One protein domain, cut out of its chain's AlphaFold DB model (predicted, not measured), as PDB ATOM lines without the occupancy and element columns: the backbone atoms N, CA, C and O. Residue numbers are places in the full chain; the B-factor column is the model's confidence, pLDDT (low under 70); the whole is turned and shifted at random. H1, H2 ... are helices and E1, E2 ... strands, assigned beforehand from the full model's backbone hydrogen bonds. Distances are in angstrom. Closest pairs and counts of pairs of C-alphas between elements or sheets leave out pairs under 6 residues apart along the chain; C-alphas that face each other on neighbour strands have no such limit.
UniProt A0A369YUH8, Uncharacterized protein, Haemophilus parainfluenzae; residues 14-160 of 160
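This is residues 14 to 160 of the 160 residues of an uncharacterized protein of Haemophilus parainfluenzae (UniProt A0A369YUH8). A strongly twisted sheet of four strands makes the core, with H1 and H2 packed on one face of it, and E3 and E4 run on past E2 as a long hairpin. H3 packs on E1 and E2, H4 comes next to H3, and the long helix H5 leads away from the body, its residues 149 to 156 sticking out with the tail to residue 160. The printed part has 147 residues, with five named helices and four named strands in the order H1 H2 E1 E2 E3 E4 H3 H4 H5. The sheet order is E1 - E2 - E3 - E4, antiparallel throughout, and the class is mixed, helices and strands. The whole is only just compact, close to loose, with a radius of gyration of the C-alphas of 17.3 A and spans of 49 by 40 by 24 A.

H1, residues 18 to 31, begins at C-alpha 18 (9.733, -17.315, 50.351) and is 20.0 A long. H2, residues 39 to 50, measures 16.8 A. E1 is residues 53 to 57, E2 residues 60 to 69 with 24.6 A. E3, residues 75 to 90, is the longest strand at 41.0 A, from C-alpha 75 (15.828, -15.140, 43.115); it bends by 78 degrees at residue 87. E4, residues 96 to 106, spans 32.4 A. H3 is residues 117 to 120 and H4 residues 126 to 135. H5, residues 138 to 156, is 27.5 A long and ends at C-alpha 156 (36.626, 18.086, 41.711).

The strands form a meander, each the antiparallel neighbour of the one before. N 65 and O 55 of E2 and E1 are 2.8 A apart, N 80 and O 64 of E3 and E2 2.8 A, and N 81 and O 103 of E3 and E4 2.9 A, each within hydrogen-bond range. H1 and H2 are on one face of the sheet, an arrangement of two layers. H1 runs along the strands over E3 at a height over the sheet of 8.7 A, and its closest C-alphas to E4 are those of Ala 29 and Ile 102, 5.5 A apart. The closest C-alphas of H2 and E1 are those of Arg 48 and Val 54, 5.9 A apart. H3 is on the sheet, with Ile 119 and Ala 67 of E2 closest, their C-alphas 5.9 A apart. H3 and H4 are close but not clearly touching, and H4 and H5 meet only through their link. Every O i to N i+4 pair is within hydrogen-bond range in H1, H2, H4 and H5; H3 is too short for one.

The C-alphas farthest apart are those of Asn 72 and Glu 160, 54.2 A. The printed part has no cut and no long link. Mean pLDDT of the printed part is 92.0; residues 157 to 160 are under 70.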
ATOM      1  N   LYS A  14      19.118 -21.135  50.267       95.94
ATOM      2  CA  LYS A  14      18.594 -22.096  49.281       95.94
ATOM      3  C   LYS A  14      17.711 -23.181  49.898       95.94
ATOM      4  O   LYS A  14      17.081 -23.944  49.170       95.94
ATOM      5  N   LYS A  15      17.651 -23.259  51.229       95.81
ATOM      6  CA  LYS A  15      16.744 -24.146  51.974       95.81
ATOM      7  C   LYS A  15      15.456 -23.457  52.419       95.81
ATOM      8  O   LYS A  15      14.598 -24.122  52.991       95.81
ATOM      9  N   MET A  16      15.324 -22.154  52.191       97.56
ATOM     10  CA  MET A  16      14.171 -21.372  52.625       97.56
ATOM     11  C   MET A  16      13.187 -21.210  51.474       97.56
ATOM     12  O   MET A  16      13.572 -20.824  50.371       97.56
ATOM     13  N   ASP A  17      11.908 -21.470  51.738       98.06
ATOM     14  CA  ASP A  17      10.851 -20.921  50.895       98.06
ATOM     15  C   ASP A  17      10.722 -19.403  51.115       98.06
ATOM     16  O   ASP A  17      11.402 -18.804  51.955       98.06
ATOM     17  N   TYR A  18       9.853 -18.766  50.337       97.88
ATOM     18  CA  TYR A  18       9.733 -17.315  50.351       97.88
ATOM     19  C   TYR A  18       9.185 -16.747  51.674       97.88
ATOM     20  O   TYR A  18       9.605 -15.668  52.090       97.88
ATOM     21  N   GLU A  19       8.298 -17.451  52.382       98.00
ATOM     22  CA  GLU A  19       7.760 -16.960  53.661       98.00
ATOM     23  C   GLU A  19       8.787 -17.092  54.792       98.00
ATOM     24  O   GLU A  19       8.951 -16.169  55.602       98.00
ATOM     25  N   ILE A  20       9.541 -18.197  54.807       97.88
ATOM     26  CA  ILE A  20      10.669 -18.389  55.727       97.88
ATOM     27  C   ILE A  20      11.741 -17.330  55.459       97.88
ATOM     28  O   ILE A  20      12.208 -16.680  56.393       97.88
ATOM     29  N   PHE A  21      12.073 -17.091  54.188       97.94
ATOM     30  CA  PHE A  21      13.018 -16.053  53.781       97.94
ATOM     31  C   PHE A  21      12.603 -14.660  54.277       97.94
ATOM     32  O   PHE A  21      13.418 -13.946  54.862       97.94
ATOM     33  N   LYS A  22      11.333 -14.270  54.092       98.06
ATOM     34  CA  LYS A  22      10.833 -12.967  54.565       98.06
ATOM     35  C   LYS A  22      10.948 -12.826  56.077       98.06
ATOM     36  O   LYS A  22      11.307 -11.759  56.570       98.06
ATOM     37  N   THR A  23      10.637 -13.893  56.806       97.81
ATOM     38  CA  THR A  23      10.745 -13.917  58.270       97.81
ATOM     39  C   THR A  23      12.199 -13.755  58.700       97.81
ATOM     40  O   THR A  23      12.503 -12.846  59.467       97.81
ATOM     41  N   PHE A  24      13.106 -14.530  58.103       96.44
ATOM     42  CA  PHE A  24      14.542 -14.421  58.343       96.44
ATOM     43  C   PHE A  24      15.076 -13.004  58.073       96.44
ATOM     44  O   PHE A  24      15.777 -12.436  58.905       96.44
ATOM     45  N   MET A  25      14.712 -12.389  56.942       97.19
ATOM     46  CA  MET A  25      15.172 -11.037  56.599       97.19
ATOM     47  C   MET A  25      14.614  -9.957  57.536       97.19
ATOM     48  O   MET A  25      15.311  -8.983  57.825       97.19
ATOM     49  N   ARG A  26      13.387 -10.128  58.047       97.19
ATOM     50  CA  ARG A  26      12.816  -9.249  59.084       97.19
ATOM     51  C   ARG A  26      13.581  -9.367  60.397       97.19
ATOM     52  O   ARG A  26      13.928  -8.347  60.980       97.19
ATOM     53  N   GLU A  27      13.852 -10.588  60.845       94.88
ATOM     54  CA  GLU A  27      14.625 -10.839  62.067       94.88
ATOM     55  C   GLU A  27      16.047 -10.282  61.938       94.88
ATOM     56  O   GLU A  27      16.540  -9.621  62.851       94.88
ATOM     57  N   LEU A  28      16.672 -10.455  60.769       93.69
ATOM     58  CA  LEU A  28      17.966  -9.857  60.465       93.69
ATOM     59  C   LEU A  28      17.912  -8.325  60.551       93.69
ATOM     60  O   LEU A  28      18.748  -7.739  61.223       93.69
ATOM     61  N   ALA A  29      16.919  -7.664  59.950       94.19
ATOM     62  CA  ALA A  29      16.758  -6.210  60.075       94.19
ATOM     63  C   ALA A  29      16.545  -5.762  61.534       94.19
ATOM     64  O   ALA A  29      17.108  -4.754  61.966       94.19
ATOM     65  N   GLN A  30      15.780  -6.527  62.317       92.31
ATOM     66  CA  GLN A  30      15.520  -6.230  63.728       92.31
ATOM     67  C   GLN A  30      16.772  -6.335  64.602       92.31
ATOM     68  O   GLN A  30      16.965  -5.479  65.460       92.31
ATOM     69  N   MET A  31      17.649  -7.321  64.369       90.75
ATOM     70  CA  MET A  31      18.924  -7.441  65.097       90.75
ATOM     71  C   MET A  31      19.835  -6.221  64.909       90.75
ATOM     72  O   MET A  31      20.635  -5.905  65.784       90.75
ATOM     73  N   TYR A  32      19.700  -5.536  63.773       90.25
ATOM     74  CA  TYR A  32      20.458  -4.334  63.421       90.25
ATOM     75  C   TYR A  32      19.649  -3.045  63.615       90.25
ATOM     76  O   TYR A  32      20.069  -1.980  63.168       90.25
ATOM     77  N   SER A  33      18.498  -3.128  64.287       88.88
ATOM     78  CA  SER A  33      17.667  -1.981  64.654       88.88
ATOM     79  C   SER A  33      17.829  -1.639  66.133       88.88
ATOM     80  O   SER A  33      18.125  -2.496  66.961       88.88
ATOM     81  N   ASN A  34      17.582  -0.377  66.477       86.81
ATOM     82  CA  ASN A  34      17.787   0.201  67.805       86.81
ATOM     83  C   ASN A  34      19.221   0.017  68.326       86.81
ATOM     84  O   ASN A  34      19.449  -0.189  69.518       86.81
ATOM     85  N   VAL A  35      20.187   0.110  67.417       86.75
ATOM     86  CA  VAL A  35      21.627   0.073  67.693       86.75
ATOM     87  C   VAL A  35      22.279   1.355  67.177       86.75
ATOM     88  O   VAL A  35      21.627   2.167  66.522       86.75
ATOM     89  N   LYS A  36      23.561   1.557  67.482       87.00
ATOM     90  CA  LYS A  36      24.320   2.710  66.988       87.00
ATOM     91  C   LYS A  36      24.430   2.691  65.457       87.00
ATOM     92  O   LYS A  36      24.403   1.634  64.829       87.00
ATOM     93  N   ASP A  37      24.556   3.873  64.869       82.75
ATOM     94  CA  ASP A  37      24.667   4.095  63.424       82.75
ATOM     95  C   ASP A  37      25.851   3.381  62.743       82.75
ATOM     96  O   ASP A  37      25.769   3.058  61.555       82.75
ATOM     97  N   ASP A  38      26.913   3.048  63.479       82.94
ATOM     98  CA  ASP A  38      28.040   2.240  62.996       82.94
ATOM     99  C   ASP A  38      27.632   0.832  62.518       82.94
ATOM    100  O   ASP A  38      28.272   0.263  61.623       82.94
ATOM    101  N   ALA A  39      26.507   0.306  63.012       85.38
ATOM    102  CA  ALA A  39      25.922  -0.954  62.570       85.38
ATOM    103  C   ALA A  39      25.448  -0.928  61.107       85.38
ATOM    104  O   ALA A  39      25.293  -1.993  60.509       85.38
ATOM    105  N   TYR A  40      25.267   0.251  60.499       87.25
ATOM    106  CA  TYR A  40      24.870   0.394  59.092       87.25
ATOM    107  C   TYR A  40      25.824  -0.347  58.146       87.25
ATOM    108  O   TYR A  40      25.392  -1.114  57.281       87.25
ATOM    109  N   LEU A  41      27.136  -0.144  58.320       87.94
ATOM    110  CA  LEU A  41      28.146  -0.786  57.472       87.94
ATOM    111  C   LEU A  41      28.160  -2.293  57.705       87.94
ATOM    112  O   LEU A  41      28.236  -3.069  56.753       87.94
ATOM    113  N   LEU A  42      28.040  -2.702  58.967       88.75
ATOM    114  CA  LEU A  42      28.002  -4.106  59.338       88.75
ATOM    115  C   LEU A  42      26.795  -4.818  58.714       88.75
ATOM    116  O   LEU A  42      26.938  -5.905  58.157       88.75
ATOM    117  N   PHE A  43      25.624  -4.187  58.741       91.25
ATOM    118  CA  PHE A  43      24.423  -4.705  58.100       91.25
ATOM    119  C   PHE A  43      24.616  -4.862  56.588       91.25
ATOM    120  O   PHE A  43      24.365  -5.937  56.043       91.25
ATOM    121  N   TYR A  44      25.137  -3.829  55.914       90.75
ATOM    122  CA  TYR A  44      25.408  -3.877  54.476       90.75
ATOM    123  C   TYR A  44      26.356  -5.022  54.089       90.75
ATOM    124  O   TYR A  44      26.112  -5.713  53.097       90.75
ATOM    125  N   HIS A  45      27.415  -5.254  54.871       90.31
ATOM    126  CA  HIS A  45      28.343  -6.361  54.633       90.31
ATOM    127  C   HIS A  45      27.656  -7.724  54.740       90.31
ATOM    128  O   HIS A  45      27.773  -8.527  53.818       90.31
ATOM    129  N   ASN A  46      26.847  -7.937  55.780       90.50
ATOM    130  CA  ASN A  46      26.091  -9.180  55.926       90.50
ATOM    131  C   ASN A  46      25.100  -9.407  54.781       90.50
ATOM    132  O   ASN A  46      25.001 -10.518  54.271       90.50
ATOM    133  N   LEU A  47      24.387  -8.365  54.338       92.69
ATOM    134  CA  LEU A  47      23.498  -8.493  53.179       92.69
ATOM    135  C   LEU A  47      24.271  -8.900  51.924       92.69
ATOM    136  O   LEU A  47      23.819  -9.761  51.173       92.69
ATOM    137  N   ARG A  48      25.440  -8.292  51.700       92.19
ATOM    138  CA  ARG A  48      26.281  -8.573  50.534       92.19
ATOM    139  C   ARG A  48      26.815 -10.004  50.528       92.19
ATOM    140  O   ARG A  48      26.900 -10.585  49.454       92.19
ATOM    141  N   ASP A  49      27.143 -10.556  51.691       92.06
ATOM    142  CA  ASP A  49      27.617 -11.939  51.814       92.06
ATOM    143  C   ASP A  49      26.512 -12.965  51.498       92.06
ATOM    144  O   ASP A  49      26.799 -14.066  51.030       92.06
ATOM    145  N   LEU A  50      25.244 -12.598  51.718       93.62
ATOM    146  CA  LEU A  50      24.081 -13.451  51.452       93.62
ATOM    147  C   LEU A  50      23.498 -13.292  50.042       93.62
ATOM    148  O   LEU A  50      22.878 -14.219  49.512       93.62
ATOM    149  N   ALA A  51      23.613 -12.102  49.460       95.56
ATOM    150  CA  ALA A  51      22.950 -11.747  48.215       95.56
ATOM    151  C   ALA A  51      23.767 -12.132  46.976       95.56
ATOM    152  O   ALA A  51      24.994 -12.188  46.986       95.56
ATOM    153  N   LYS A  52      23.072 -12.280  45.847       95.94
ATOM    154  CA  LYS A  52      23.704 -12.234  44.522       95.94
ATOM    155  C   LYS A  52      24.183 -10.830  44.173       95.94
ATOM    156  O   LYS A  52      25.235 -10.680  43.567       95.94
ATOM    157  N   GLU A  53      23.398  -9.826  44.547       97.38
ATOM    158  CA  GLU A  53      23.676  -8.416  44.284       97.38
ATOM    159  C   GLU A  53      22.974  -7.556  45.340       97.38
ATOM    160  O   GLU A  53      21.837  -7.845  45.723       97.38
ATOM    161  N   VAL A  54      23.636  -6.482  45.781       96.56
ATOM    162  CA  VAL A  54      23.054  -5.453  46.655       96.56
ATOM    163  C   VAL A  54      23.333  -4.077  46.068       96.56
ATOM    164  O   VAL A  54      24.471  -3.731  45.741       96.56
ATOM    165  N   SER A  55      22.297  -3.248  45.978       94.62
ATOM    166  CA  SER A  55      22.400  -1.898  45.440       94.62
ATOM    167  C   SER A  55      21.560  -0.893  46.197       94.62
ATOM    168  O   SER A  55      20.477  -1.197  46.678       94.62
ATOM    169  N   THR A  56      22.019   0.351  46.181       92.75
ATOM    170  CA  THR A  56      21.217   1.527  46.508       92.75
ATOM    171  C   THR A  56      20.746   2.225  45.240       92.75
ATOM    172  O   THR A  56      21.258   1.973  44.145       92.75
ATOM    173  N   LEU A  57      19.823   3.169  45.398       88.25
ATOM    174  CA  LEU A  57      19.494   4.126  44.350       88.25
ATOM    175  C   LEU A  57      20.566   5.220  44.216       88.25
ATOM    176  O   LEU A  57      21.179   5.629  45.211       88.25
ATOM    177  N   PRO A  58      20.729   5.800  43.015       79.88
ATOM    178  CA  PRO A  58      21.420   7.070  42.849       79.88
ATOM    179  C   PRO A  58      20.822   8.128  43.792       79.88
ATOM    180  O   PRO A  58      19.636   8.442  43.718       79.88
ATOM    181  N   ARG A  59      21.655   8.709  44.664       80.25
ATOM    182  CA  ARG A  59      21.336   9.788  45.630       80.25
ATOM    183  C   ARG A  59      20.521   9.365  46.847       80.25
ATOM    184  O   ARG A  59      20.263  10.223  47.682       80.25
ATOM    185  N   ASN A  60      20.168   8.091  46.975       86.94
ATOM    186  CA  ASN A  60      19.546   7.575  48.184       86.94
ATOM    187  C   ASN A  60      20.315   6.345  48.690       86.94
ATOM    188  O   ASN A  60      19.973   5.221  48.321       86.94
ATOM    189  N   PRO A  61      21.364   6.551  49.510       86.62
ATOM    190  CA  PRO A  61      22.139   5.462  50.098       86.62
ATOM    191  C   PRO A  61      21.420   4.776  51.273       86.62
ATOM    192  O   PRO A  61      21.963   3.834  51.838       86.62
ATOM    193  N   LEU A  62      20.229   5.248  51.661       92.75
ATOM    194  CA  LEU A  62      19.489   4.738  52.818       92.75
ATOM    195  C   LEU A  62      18.535   3.600  52.467       92.75
ATOM    196  O   LEU A  62      17.985   2.986  53.368       92.75
ATOM    197  N   ILE A  63      18.332   3.312  51.182       95.19
ATOM    198  CA  ILE A  63      17.486   2.201  50.747       95.19
ATOM    199  C   ILE A  63      18.355   1.187  50.019       95.19
ATOM    200  O   ILE A  63      18.900   1.481  48.950       95.19
ATOM    201  N   PHE A  64      18.463  -0.005  50.596       95.69
ATOM    202  CA  PHE A  64      19.111  -1.154  49.981       95.69
ATOM    203  C   PHE A  64      18.087  -2.039  49.296       95.69
ATOM    204  O   PHE A  64      17.068  -2.395  49.873       95.69
ATOM    205  N   TYR A  65      18.416  -2.444  48.083       97.62
ATOM    206  CA  TYR A  65      17.754  -3.493  47.334       97.62
ATOM    207  C   TYR A  65      18.732  -4.656  47.235       97.62
ATOM    208  O   TYR A  65      19.865  -4.455  46.799       97.62
ATOM    209  N   GLY A  66      18.313  -5.854  47.629       98.00
ATOM    210  CA  GLY A  66      19.107  -7.067  47.463       98.00
ATOM    211  C   GLY A  66      18.361  -8.119  46.653       98.00
ATOM    212  O   GLY A  66      17.152  -8.280  46.816       98.00
ATOM    213  N   ALA A  67      19.091  -8.831  45.796       98.50
ATOM    214  CA  ALA A  67      18.617 -10.016  45.088       98.50
ATOM    215  C   ALA A  67      19.183 -11.274  45.762       98.50
ATOM    216  O   ALA A  67      20.402 -11.450  45.813       98.50
ATOM    217  N   TYR A  68      18.317 -12.159  46.252       98.31
ATOM    218  CA  TYR A  68      18.705 -13.319  47.061       98.31
ATOM    219  C   TYR A  68      18.234 -14.614  46.418       98.31
ATOM    220  O   TYR A  68      17.060 -14.738  46.080       98.31
ATOM    221  N   GLU A  69      19.135 -15.583  46.261       98.25
ATOM    222  CA  GLU A  69      18.768 -16.921  45.790       98.25
ATOM    223  C   GLU A  69      18.232 -17.764  46.954       98.25
ATOM    224  O   GLU A  69      18.940 -17.994  47.934       98.25
ATOM    225  N   ILE A  70      16.992 -18.229  46.823       98.12
ATOM    226  CA  ILE A  70      16.283 -19.061  47.799       98.12
ATOM    227  C   ILE A  70      15.988 -20.453  47.215       98.12
ATOM    228  O   ILE A  70      16.528 -20.827  46.167       98.12
ATOM    229  N   ALA A  71      15.157 -21.253  47.893       97.56
ATOM    230  CA  ALA A  71      14.775 -22.580  47.418       97.56
ATOM    231  C   ALA A  71      14.234 -22.573  45.977       97.56
ATOM    232  O   ALA A  71      13.677 -21.590  45.484       97.56
ATOM    233  N   ASN A  72      14.400 -23.706  45.291       96.62
ATOM    234  CA  ASN A  72      14.016 -23.894  43.885       96.62
ATOM    235  C   ASN A  72      14.705 -22.925  42.906       96.62
ATOM    236  O   ASN A  72      14.172 -22.650  41.832       96.62
ATOM    237  N   ASN A  73      15.886 -22.414  43.270       96.00
ATOM    238  CA  ASN A  73      16.674 -21.453  42.491       96.00
ATOM    239  C   ASN A  73      15.918 -20.148  42.188       96.00
ATOM    240  O   ASN A  73      16.276 -19.425  41.253       96.00
ATOM    241  N   GLN A  74      14.868 -19.846  42.958       97.88
ATOM    242  CA  GLN A  74      14.184 -18.567  42.849       97.88
ATOM    243  C   GLN A  74      15.113 -17.471  43.353       97.88
ATOM    244  O   GLN A  74      15.825 -17.650  44.338       97.88
ATOM    245  N   VAL A  75      15.105 -16.329  42.679       98.31
ATOM    246  CA  VAL A  75      15.828 -15.140  43.115       98.31
ATOM    247  C   VAL A  75      14.813 -14.057  43.435       98.31
ATOM    248  O   VAL A  75      14.077 -13.604  42.557       98.31
ATOM    249  N   VAL A  76      14.762 -13.663  44.702       98.56
ATOM    250  CA  VAL A  76      13.740 -12.763  45.238       98.56
ATOM    251  C   VAL A  76      14.356 -11.473  45.761       98.56
ATOM    252  O   VAL A  76      15.529 -11.437  46.138       98.56
ATOM    253  N   VAL A  77      13.562 -10.406  45.776       98.44
ATOM    254  CA  VAL A  77      13.967  -9.111  46.318       98.44
ATOM    255  C   VAL A  77      13.696  -9.037  47.824       98.44
ATOM    256  O   VAL A  77      12.630  -9.431  48.299       98.44
ATOM    257  N   ALA A  78      14.645  -8.472  48.568       98.38
ATOM    258  CA  ALA A  78      14.386  -7.877  49.877       98.38
ATOM    259  C   ALA A  78      14.946  -6.454  49.904       98.38
ATOM    260  O   ALA A  78      15.995  -6.169  49.316       98.38
ATOM    261  N   ILE A  79      14.207  -5.564  50.552       98.19
ATOM    262  CA  ILE A  79      14.421  -4.123  50.530       98.19
ATOM    263  C   ILE A  79      14.579  -3.660  51.971       98.19
ATOM    264  O   ILE A  79      13.832  -4.106  52.837       98.19
ATOM    265  N   PHE A  80      15.538  -2.782  52.236       97.50
ATOM    266  CA  PHE A  80      15.815  -2.295  53.582       97.50
ATOM    267  C   PHE A  80      15.956  -0.780  53.572       97.50
ATOM    268  O   PHE A  80      16.875  -0.256  52.944       97.50
ATOM    269  N   GLU A  81      15.053  -0.087  54.256       96.25
ATOM    270  CA  GLU A  81      15.142   1.350  54.501       96.25
ATOM    271  C   GLU A  81      15.787   1.607  55.863       96.25
ATOM    272  O   GLU A  81      15.313   1.134  56.895       96.25
ATOM    273  N   MET A  82      16.863   2.384  55.842       94.88
ATOM    274  CA  MET A  82      17.599   2.830  57.014       94.88
ATOM    275  C   MET A  82      17.026   4.151  57.500       94.88
ATOM    276  O   MET A  82      16.982   5.132  56.754       94.88
ATOM    277  N   GLN A  83      16.639   4.183  58.766       94.12
ATOM    278  CA  GLN A  83      16.139   5.367  59.444       94.12
ATOM    279  C   GLN A  83      17.024   5.662  60.647       94.12
ATOM    280  O   GLN A  83      17.367   4.762  61.409       94.12
ATOM    281  N   PHE A  84      17.391   6.925  60.815       92.25
ATOM    282  CA  PHE A  84      18.180   7.382  61.951       92.25
ATOM    283  C   PHE A  84      17.314   8.281  62.821       92.25
ATOM    284  O   PHE A  84      16.528   9.070  62.298       92.25
ATOM    285  N   THR A  85      17.446   8.161  64.138       89.81
ATOM    286  CA  THR A  85      16.752   9.057  65.070       89.81
ATOM    287  C   THR A  85      17.233  10.491  64.915       89.81
ATOM    288  O   THR A  85      18.429  10.722  64.759       89.81
ATOM    289  N   ASP A  86      16.333  11.465  65.053       88.69
ATOM    290  CA  ASP A  86      16.716  12.884  65.100       88.69
ATOM    291  C   ASP A  86      17.561  13.212  66.343       88.69
ATOM    292  O   ASP A  86      18.363  14.145  66.332       88.69
ATOM    293  N   GLU A  87      17.392  12.436  67.418       90.69
ATOM    294  CA  GLU A  87      18.196  12.549  68.629       90.69
ATOM    295  C   GLU A  87      19.627  12.054  68.383       90.69
ATOM    296  O   GLU A  87      19.848  10.962  67.844       90.69
ATOM    297  N   VAL A  88      20.587  12.882  68.800       89.88
ATOM    298  CA  VAL A  88      22.018  12.588  68.775       89.88
ATOM    299  C   VAL A  88      22.459  12.281  70.198       89.88
ATOM    300  O   VAL A  88      22.291  13.096  71.105       89.88
ATOM    301  N   PHE A  89      23.039  11.105  70.370       88.69
ATOM    302  CA  PHE A  89      23.583  10.616  71.626       88.69
ATOM    303  C   PHE A  89      25.106  10.723  71.615       88.69
ATOM    304  O   PHE A  89      25.714  10.897  70.560       88.69
ATOM    305  N   GLU A  90      25.740  10.569  72.775       90.56
ATOM    306  CA  GLU A  90      27.199  10.577  72.900       90.56
ATOM    307  C   GLU A  90      27.705   9.254  73.483       90.56
ATOM    308  O   GLU A  90      27.120   8.690  74.411       90.56
ATOM    309  N   THR A  91      28.792   8.722  72.922       85.81
ATOM    310  CA  THR A  91      29.524   7.611  73.542       85.81
ATOM    311  C   THR A  91      30.257   8.077  74.801       85.81
ATOM    312  O   THR A  91      30.443   9.272  75.012       85.81
ATOM    313  N   GLU A  92      30.751   7.138  75.613       87.06
ATOM    314  CA  GLU A  92      31.593   7.457  76.784       87.06
ATOM    315  C   GLU A  92      32.833   8.297  76.408       87.06
ATOM    316  O   GLU A  92      33.250   9.160  77.174       87.06
ATOM    317  N   ASP A  93      33.359   8.111  75.192       89.19
ATOM    318  CA  ASP A  93      34.473   8.890  74.626       89.19
ATOM    319  C   ASP A  93      34.046  10.236  73.991       89.19
ATOM    320  O   ASP A  93      34.846  10.874  73.305       89.19
ATOM    321  N   GLY A  94      32.782  10.647  74.141       88.75
ATOM    322  CA  GLY A  94      32.243  11.906  73.609       88.75
ATOM    323  C   GLY A  94      32.014  11.926  72.093       88.75
ATOM    324  O   GLY A  94      31.961  13.001  71.495       88.75
ATOM    325  N   LYS A  95      31.916  10.764  71.429       88.44
ATOM    326  CA  LYS A  95      31.611  10.712  69.989       88.44
ATOM    327  C   LYS A  95      30.097  10.731  69.768       88.44
ATOM    328  O   LYS A  95      29.413   9.907  70.381       88.44
ATOM    329  N   PRO A  96      29.576  11.601  68.885       90.94
ATOM    330  CA  PRO A  96      28.156  11.617  68.576       90.94
ATOM    331  C   PRO A  96      27.759  10.358  67.799       90.94
ATOM    332  O   PRO A  96      28.525   9.893  66.953       90.94
ATOM    333  N   TYR A  97      26.563   9.836  68.063       90.38
ATOM    334  CA  TYR A  97      25.943   8.766  67.283       90.38
ATOM    335  C   TYR A  97      24.421   8.934  67.239       90.38
ATOM    336  O   TYR A  97      23.816   9.492  68.157       90.38
ATOM    337  N   GLN A  98      23.797   8.427  66.182       92.06
ATOM    338  CA  GLN A  98      22.340   8.300  66.081       92.06
ATOM    339  C   GLN A  98      21.930   6.832  66.232       92.06
ATOM    340  O   GLN A  98      22.730   5.919  66.014       92.06
ATOM    341  N   MET A  99      20.677   6.594  66.614       92.31
ATOM    342  CA  MET A  99      20.132   5.240  66.661       92.31
ATOM    343  C   MET A  99      19.611   4.859  65.277       92.31
ATOM    344  O   MET A  99      18.818   5.591  64.685       92.31
ATOM    345  N   LEU A 100      20.054   3.711  64.776       92.81
ATOM    346  CA  LEU A 100      19.623   3.123  63.515       92.81
ATOM    347  C   LEU A 100      18.372   2.268  63.731       92.81
ATOM    348  O   LEU A 100      18.323   1.447  64.641       92.81
ATOM    349  N   SER A 101      17.390   2.408  62.852       93.69
ATOM    350  CA  SER A 101      16.241   1.521  62.693       93.69
ATOM    351  C   SER A 101      16.177   1.058  61.242       93.69
ATOM    352  O   SER A 101      16.422   1.846  60.328       93.69
ATOM    353  N   ILE A 102      15.867  -0.219  61.023       94.88
ATOM    354  CA  ILE A 102      15.828  -0.817  59.690       94.88
ATOM    355  C   ILE A 102      14.427  -1.344  59.411       94.88
ATOM    356  O   ILE A 102      13.948  -2.272  60.063       94.88
ATOM    357  N   ILE A 103      13.786  -0.787  58.387       95.56
ATOM    358  CA  ILE A 103      12.498  -1.266  57.892       95.56
ATOM    359  C   ILE A 103      12.751  -2.214  56.725       95.56
ATOM    360  O   ILE A 103      13.273  -1.812  55.687       95.56
ATOM    361  N   SER A 104      12.359  -3.477  56.882       97.00
ATOM    362  CA  SER A 104      12.396  -4.464  55.800       97.00
ATOM    363  C   SER A 104      11.101  -4.449  54.982       97.00
ATOM    364  O   SER A 104      10.010  -4.478  55.555       97.00
ATOM    365  N   SER A 105      11.222  -4.519  53.662       97.81
ATOM    366  CA  SER A 105      10.122  -4.596  52.703       97.81
ATOM    367  C   SER A 105      10.424  -5.620  51.593       97.81
ATOM    368  O   SER A 105      11.566  -6.056  51.421       97.81
ATOM    369  N   PHE A 106       9.392  -6.062  50.873       98.25
ATOM    370  CA  PHE A 106       9.442  -7.194  49.935       98.25
ATOM    371  C   PHE A 106       8.625  -6.907  48.672       98.25
ATOM    372  O   PHE A 106       8.002  -5.855  48.554       98.25
ATOM    373  N   ALA A 107       8.607  -7.847  47.724       97.19
ATOM    374  CA  ALA A 107       8.012  -7.650  46.401       97.19
ATOM    375  C   ALA A 107       6.525  -7.238  46.410       97.19
ATOM    376  O   ALA A 107       6.057  -6.593  45.472       97.19
ATOM    377  N   GLU A 108       5.769  -7.613  47.444       96.00
ATOM    378  CA  GLU A 108       4.342  -7.280  47.549       96.00
ATOM    379  C   GLU A 108       4.103  -5.806  47.902       96.00
ATOM    380  O   GLU A 108       3.016  -5.272  47.654       96.00
ATOM    381  N   ASP A 109       5.105  -5.146  48.482       93.75
ATOM    382  CA  ASP A 109       5.030  -3.756  48.892       93.75
ATOM    383  C   ASP A 109       5.383  -2.824  47.726       93.75
ATOM    384  O   ASP A 109       6.500  -2.777  47.202       93.75
ATOM    385  N   LYS A 110       4.387  -2.039  47.321       91.00
ATOM    386  CA  LYS A 110       4.461  -1.154  46.156       91.00
ATOM    387  C   LYS A 110       5.105   0.197  46.465       91.00
ATOM    388  O   LYS A 110       5.218   1.023  45.560       91.00
ATOM    389  N   ILE A 111       5.523   0.445  47.706       93.25
ATOM    390  CA  ILE A 111       6.208   1.689  48.079       93.25
ATOM    391  C   ILE A 111       7.584   1.768  47.394       93.25
ATOM    392  O   ILE A 111       7.988   2.828  46.912       93.25
ATOM    393  N   TYR A 112       8.280   0.634  47.262       93.62
ATOM    394  CA  TYR A 112       9.679   0.582  46.830       93.62
ATOM    395  C   TYR A 112       9.859   0.058  45.399       93.62
ATOM    396  O   TYR A 112      10.727  -0.769  45.128       93.62
ATOM    397  N   LEU A 113       9.082   0.579  44.447       95.69
ATOM    398  CA  LEU A 113       9.163   0.172  43.032       95.69
ATOM    399  C   LEU A 113      10.322   0.810  42.249       95.69
ATOM    400  O   LEU A 113      10.533   0.501  41.080       95.69
ATOM    401  N   ARG A 114      11.117   1.682  42.876       94.81
ATOM    402  CA  ARG A 114      12.324   2.259  42.264       94.81
ATOM    403  C   ARG A 114      13.531   1.322  42.396       94.81
ATOM    404  O   ARG A 114      14.594   1.730  42.844       94.81
ATOM    405  N   CYS A 115      13.355   0.055  42.036       95.69
ATOM    406  CA  CYS A 115      14.406  -0.954  42.124       95.69
ATOM    407  C   CYS A 115      15.460  -0.761  41.010       95.69
ATOM    408  O   CYS A 115      15.077  -0.665  39.840       95.69
ATOM    409  N   PRO A 116      16.771  -0.711  41.324       96.06
ATOM    410  CA  PRO A 116      17.833  -0.578  40.323       96.06
ATOM    411  C   PRO A 116      17.832  -1.698  39.273       96.06
ATOM    412  O   PRO A 116      17.589  -2.864  39.588       96.06
ATOM    413  N   THR A 117      18.178  -1.371  38.026       95.62
ATOM    414  CA  THR A 117      18.219  -2.321  36.893       95.62
ATOM    415  C   THR A 117      19.082  -3.539  37.191       95.62
ATOM    416  O   THR A 117      18.609  -4.662  37.042       95.62
ATOM    417  N   LYS A 118      20.283  -3.337  37.744       95.44
ATOM    418  CA  LYS A 118      21.189  -4.444  38.089       95.44
ATOM    419  C   LYS A 118      20.646  -5.405  39.155       95.44
ATOM    420  O   LYS A 118      21.108  -6.529  39.238       95.44
ATOM    421  N   ILE A 119      19.673  -4.986  39.970       97.81
ATOM    422  CA  ILE A 119      18.972  -5.901  40.883       97.81
ATOM    423  C   ILE A 119      17.917  -6.681  40.105       97.81
ATOM    424  O   ILE A 119      17.871  -7.906  40.190       97.81
ATOM    425  N   ARG A 120      17.099  -5.971  39.317       97.25
ATOM    426  CA  ARG A 120      15.996  -6.541  38.526       97.25
ATOM    427  C   ARG A 120      16.457  -7.654  37.585       97.25
ATOM    428  O   ARG A 120      15.758  -8.653  37.472       97.25
ATOM    429  N   GLU A 121      17.634  -7.510  36.977       97.00
ATOM    430  CA  GLU A 121      18.244  -8.501  36.074       97.00
ATOM    431  C   GLU A 121      18.448  -9.884  36.713       97.00
ATOM    432  O   GLU A 121      18.501 -10.889  36.005       97.00
ATOM    433  N   HIS A 122      18.534  -9.955  38.043       98.06
ATOM    434  CA  HIS A 122      18.690 -11.214  38.761       98.06
ATOM    435  C   HIS A 122      17.366 -11.849  39.192       98.06
ATOM    436  O   HIS A 122      17.368 -13.037  39.505       98.06
ATOM    437  N   LEU A 123      16.264 -11.094  39.255       98.25
ATOM    438  CA  LEU A 123      15.037 -11.531  39.921       98.25
ATOM    439  C   LEU A 123      14.234 -12.531  39.084       98.25
ATOM    440  O   LEU A 123      14.001 -12.343  37.894       98.25
ATOM    441  N   THR A 124      13.685 -13.542  39.755       98.25
ATOM    442  CA  THR A 124      12.704 -14.482  39.192       98.25
ATOM    443  C   THR A 124      11.268 -14.111  39.590       98.25
ATOM    444  O   THR A 124      10.418 -14.990  39.710       98.25
ATOM    445  N   GLN A 125      11.000 -12.825  39.853       96.94
ATOM    446  CA  GLN A 125       9.696 -12.280  40.268       96.94
ATOM    447  C   GLN A 125       9.135 -11.354  39.168       96.94
ATOM    448  O   GLN A 125       9.267 -10.130  39.272       96.94
ATOM    449  N   PRO A 126       8.560 -11.904  38.081       97.12
ATOM    450  CA  PRO A 126       8.258 -11.137  36.870       97.12
ATOM    451  C   PRO A 126       7.223 -10.027  37.090       97.12
ATOM    452  O   PRO A 126       7.352  -8.952  36.505       97.12
ATOM    453  N   GLU A 127       6.237 -10.233  37.965       97.00
ATOM    454  CA  GLU A 127       5.229  -9.220  38.288       97.00
ATOM    455  C   GLU A 127       5.861  -8.002  38.974       97.00
ATOM    456  O   GLU A 127       5.570  -6.862  38.611       97.00
ATOM    457  N   TYR A 128       6.770  -8.232  39.926       97.44
ATOM    458  CA  TYR A 128       7.498  -7.158  40.603       97.44
ATOM    459  C   TYR A 128       8.420  -6.409  39.636       97.44
ATOM    460  O   TYR A 128       8.435  -5.176  39.626       97.44
ATOM    461  N   VAL A 129       9.146  -7.137  38.779       97.81
ATOM    462  CA  VAL A 129      10.024  -6.540  37.759       97.81
ATOM    463  C   VAL A 129       9.224  -5.651  36.804       97.81
ATOM    464  O   VAL A 129       9.641  -4.524  36.536       97.81
ATOM    465  N   ALA A 130       8.052  -6.101  36.347       97.56
ATOM    466  CA  ALA A 130       7.189  -5.313  35.469       97.56
ATOM    467  C   ALA A 130       6.695  -4.017  36.139       97.56
ATOM    468  O   ALA A 130       6.702  -2.959  35.509       97.56
ATOM    469  N   LEU A 131       6.309  -4.077  37.418       97.75
ATOM    470  CA  LEU A 131       5.916  -2.889  38.185       97.75
ATOM    471  C   LEU A 131       7.084  -1.910  38.366       97.75
ATOM    472  O   LEU A 131       6.893  -0.698  38.247       97.75
ATOM    473  N   CYS A 132       8.292  -2.420  38.606       97.12
ATOM    474  CA  CYS A 132       9.482  -1.581  38.700       97.12
ATOM    475  C   CYS A 132       9.825  -0.917  37.365       97.12
ATOM    476  O   CYS A 132      10.182   0.255  37.356       97.12
ATOM    477  N   GLU A 133       9.678  -1.614  36.235       96.44
ATOM    478  CA  GLU A 133       9.936  -1.017  34.918       96.44
ATOM    479  C   GLU A 133       8.954   0.109  34.595       96.44
ATOM    480  O   GLU A 133       9.344   1.123  34.027       96.44
ATOM    481  N   GLN A 134       7.697  -0.018  35.025       96.06
ATOM    482  CA  GLN A 134       6.703   1.046  34.875       96.06
ATOM    483  C   GLN A 134       7.005   2.259  35.766       96.06
ATOM    484  O   GLN A 134       6.876   3.398  35.321       96.06
ATOM    485  N   ALA A 135       7.393   2.029  37.024       95.56
ATOM    486  CA  ALA A 135       7.630   3.098  37.995       95.56
ATOM    487  C   ALA A 135       9.009   3.765  37.846       95.56
ATOM    488  O   ALA A 135       9.176   4.945  38.158       95.56
ATOM    489  N   TYR A 136      10.007   3.002  37.405       94.56
ATOM    490  CA  TYR A 136      11.400   3.415  37.291       94.56
ATOM    491  C   TYR A 136      12.085   2.729  36.094       94.56
ATOM    492  O   TYR A 136      12.835   1.756  36.252       94.56
ATOM    493  N   PRO A 137      11.838   3.236  34.873       94.88
ATOM    494  CA  PRO A 137      12.439   2.692  33.661       94.88
ATOM    495  C   PRO A 137      13.964   2.839  33.646       94.88
ATOM    496  O   PRO A 137      14.508   3.814  34.178       94.88
ATOM    497  N   ALA A 138      14.663   1.934  32.955       92.50
ATOM    498  CA  ALA A 138      16.132   1.948  32.869       92.50
ATOM    499  C   ALA A 138      16.717   3.286  32.360       92.50
ATOM    500  O   ALA A 138      17.741   3.757  32.859       92.50
ATOM    501  N   MET A 139      16.037   3.954  31.420       93.31
ATOM    502  CA  MET A 139      16.456   5.269  30.911       93.31
ATOM    503  C   MET A 139      16.494   6.333  32.020       93.31
ATOM    504  O   MET A 139      17.412   7.150  32.073       93.31
ATOM    505  N   MET A 140      15.527   6.307  32.942       93.06
ATOM    506  CA  MET A 140      15.482   7.245  34.066       93.06
ATOM    507  C   MET A 140      16.639   7.002  35.043       93.06
ATOM    508  O   MET A 140      17.202   7.954  35.586       93.06
ATOM    509  N   GLU A 141      17.017   5.741  35.263       91.94
ATOM    510  CA  GLU A 141      18.186   5.387  36.071       91.94
ATOM    511  C   GLU A 141      19.489   5.896  35.456       91.94
ATOM    512  O   GLU A 141      20.277   6.545  36.149       91.94
ATOM    513  N   GLN A 142      19.681   5.681  34.152       91.69
ATOM    514  CA  GLN A 142      20.860   6.158  33.427       91.69
ATOM    515  C   GLN A 142      21.003   7.681  33.512       91.69
ATOM    516  O   GLN A 142      22.067   8.169  33.894       91.69
ATOM    517  N   MET A 143      19.919   8.428  33.275       92.00
ATOM    518  CA  MET A 143      19.930   9.891  33.398       92.00
ATOM    519  C   MET A 143      20.361  10.355  34.800       92.00
ATOM    520  O   MET A 143      21.145  11.293  34.936       92.00
ATOM    521  N   LEU A 144      19.881   9.695  35.861       90.12
ATOM    522  CA  LEU A 144      20.250  10.042  37.240       90.12
ATOM    523  C   LEU A 144      21.724   9.744  37.546       90.12
ATOM    524  O   LEU A 144      22.376  10.537  38.234       90.12
ATOM    525  N   LEU A 145      22.248   8.625  37.041       89.50
ATOM    526  CA  LEU A 145      23.656   8.248  37.179       89.50
ATOM    527  C   LEU A 145      24.578   9.230  36.445       89.50
ATOM    528  O   LEU A 145      25.590   9.664  37.004       89.50
ATOM    529  N   GLU A 146      24.215   9.636  35.229       91.06
ATOM    530  CA  GLU A 146      24.946  10.647  34.457       91.06
ATOM    531  C   GLU A 146      24.957  11.997  35.178       91.06
ATOM    532  O   GLU A 146      26.022  12.587  35.385       91.06
ATOM    533  N   GLU A 147      23.801  12.444  35.674       89.06
ATOM    534  CA  GLU A 147      23.694  13.704  36.409       89.06
ATOM    535  C   GLU A 147      24.534  13.684  37.703       89.06
ATOM    536  O   GLU A 147      25.161  14.679  38.080       89.06
ATOM    537  N   GLN A 148      24.573  12.552  38.417       86.31
ATOM    538  CA  GLN A 148      25.472  12.376  39.563       86.31
ATOM    539  C   GLN A 148      26.948  12.450  39.162       86.31
ATOM    540  O   GLN A 148      27.730  13.138  39.828       86.31
ATOM    541  N   ARG A 149      27.326  11.762  38.082       87.56
ATOM    542  CA  ARG A 149      28.700  11.727  37.576       87.56
ATOM    543  C   ARG A 149      29.182  13.129  37.203       87.56
ATOM    544  O   ARG A 149      30.263  13.531  37.633       87.56
ATOM    545  N   GLU A 150      28.364  13.908  36.499       88.75
ATOM    546  CA  GLU A 150      28.677  15.303  36.177       88.75
ATOM    547  C   GLU A 150      28.883  16.171  37.422       88.75
ATOM    548  O   GLU A 150      29.842  16.945  37.490       88.75
ATOM    549  N   ARG A 151      28.008  16.046  38.430       85.44
ATOM    550  CA  ARG A 151      28.135  16.815  39.679       85.44
ATOM    551  C   ARG A 151      29.450  16.515  40.394       85.44
ATOM    552  O   ARG A 151      30.100  17.446  40.874       85.44
ATOM    553  N   LEU A 152      29.858  15.247  40.448       83.50
ATOM    554  CA  LEU A 152      31.133  14.843  41.047       83.50
ATOM    555  C   LEU A 152      32.327  15.431  40.282       83.50
ATOM    556  O   LEU A 152      33.243  15.968  40.908       83.50
ATOM    557  N   PHE A 153      32.296  15.414  38.946       81.94
ATOM    558  CA  PHE A 153      33.338  16.040  38.126       81.94
ATOM    559  C   PHE A 153      33.424  17.557  38.327       81.94
ATOM    560  O   PHE A 153      34.524  18.095  38.461       81.94
ATOM    561  N   ARG A 154      32.285  18.259  38.399       80.12
ATOM    562  CA  ARG A 154      32.260  19.714  38.647       80.12
ATOM    563  C   ARG A 154      32.783  20.081  40.036       80.12
ATOM    564  O   ARG A 154      33.412  21.124  40.172       80.12
ATOM    565  N   ARG A 155      32.533  19.249  41.055       75.19
ATOM    566  CA  ARG A 155      33.085  19.451  42.406       75.19
ATOM    567  C   ARG A 155      34.606  19.326  42.411       75.19
ATOM    568  O   ARG A 155      35.250  20.236  42.909       75.19
ATOM    569  N   LYS A 156      35.165  18.278  41.792       71.19
ATOM    570  CA  LYS A 156      36.626  18.086  41.711       71.19
ATOM    571  C   LYS A 156      37.345  19.284  41.080       71.19
ATOM    572  O   LYS A 156      38.308  19.763  41.651       71.19
ATOM    573  N   ARG A 157      36.809  19.832  39.982       64.50
ATOM    574  CA  ARG A 157      37.375  21.020  39.309       64.50
ATOM    575  C   ARG A 157      37.292  22.329  40.107       64.50
ATOM    576  O   ARG A 157      37.922  23.295  39.712       64.50
ATOM    577  N   LYS A 158      36.462  22.408  41.153       61.47
ATOM    578  CA  LYS A 158      36.387  23.579  42.051       61.47
ATOM    579  C   LYS A 158      37.299  23.447  43.274       61.47
ATOM    580  O   LYS A 158      37.389  24.388  44.054       61.47
ATOM    581  N   SER A 159      37.869  22.266  43.487       57.97
ATOM    582  CA  SER A 159      38.760  21.946  44.605       57.97
ATOM    583  C   SER A 159      40.240  21.963  44.200       57.97
ATOM    584  O   SER A 159      41.085  21.707  45.053       57.97
ATOM    585  N   GLU A 160      40.520  22.242  42.923       51.69
ATOM    586  CA  GLU A 160      41.832  22.550  42.334       51.69
ATOM    587  C   GLU A 160      41.953  24.065  42.134       51.69
ATOM    588  O   GLU A 160      43.062  24.594  42.357       51.69
TER     589      GLU A 160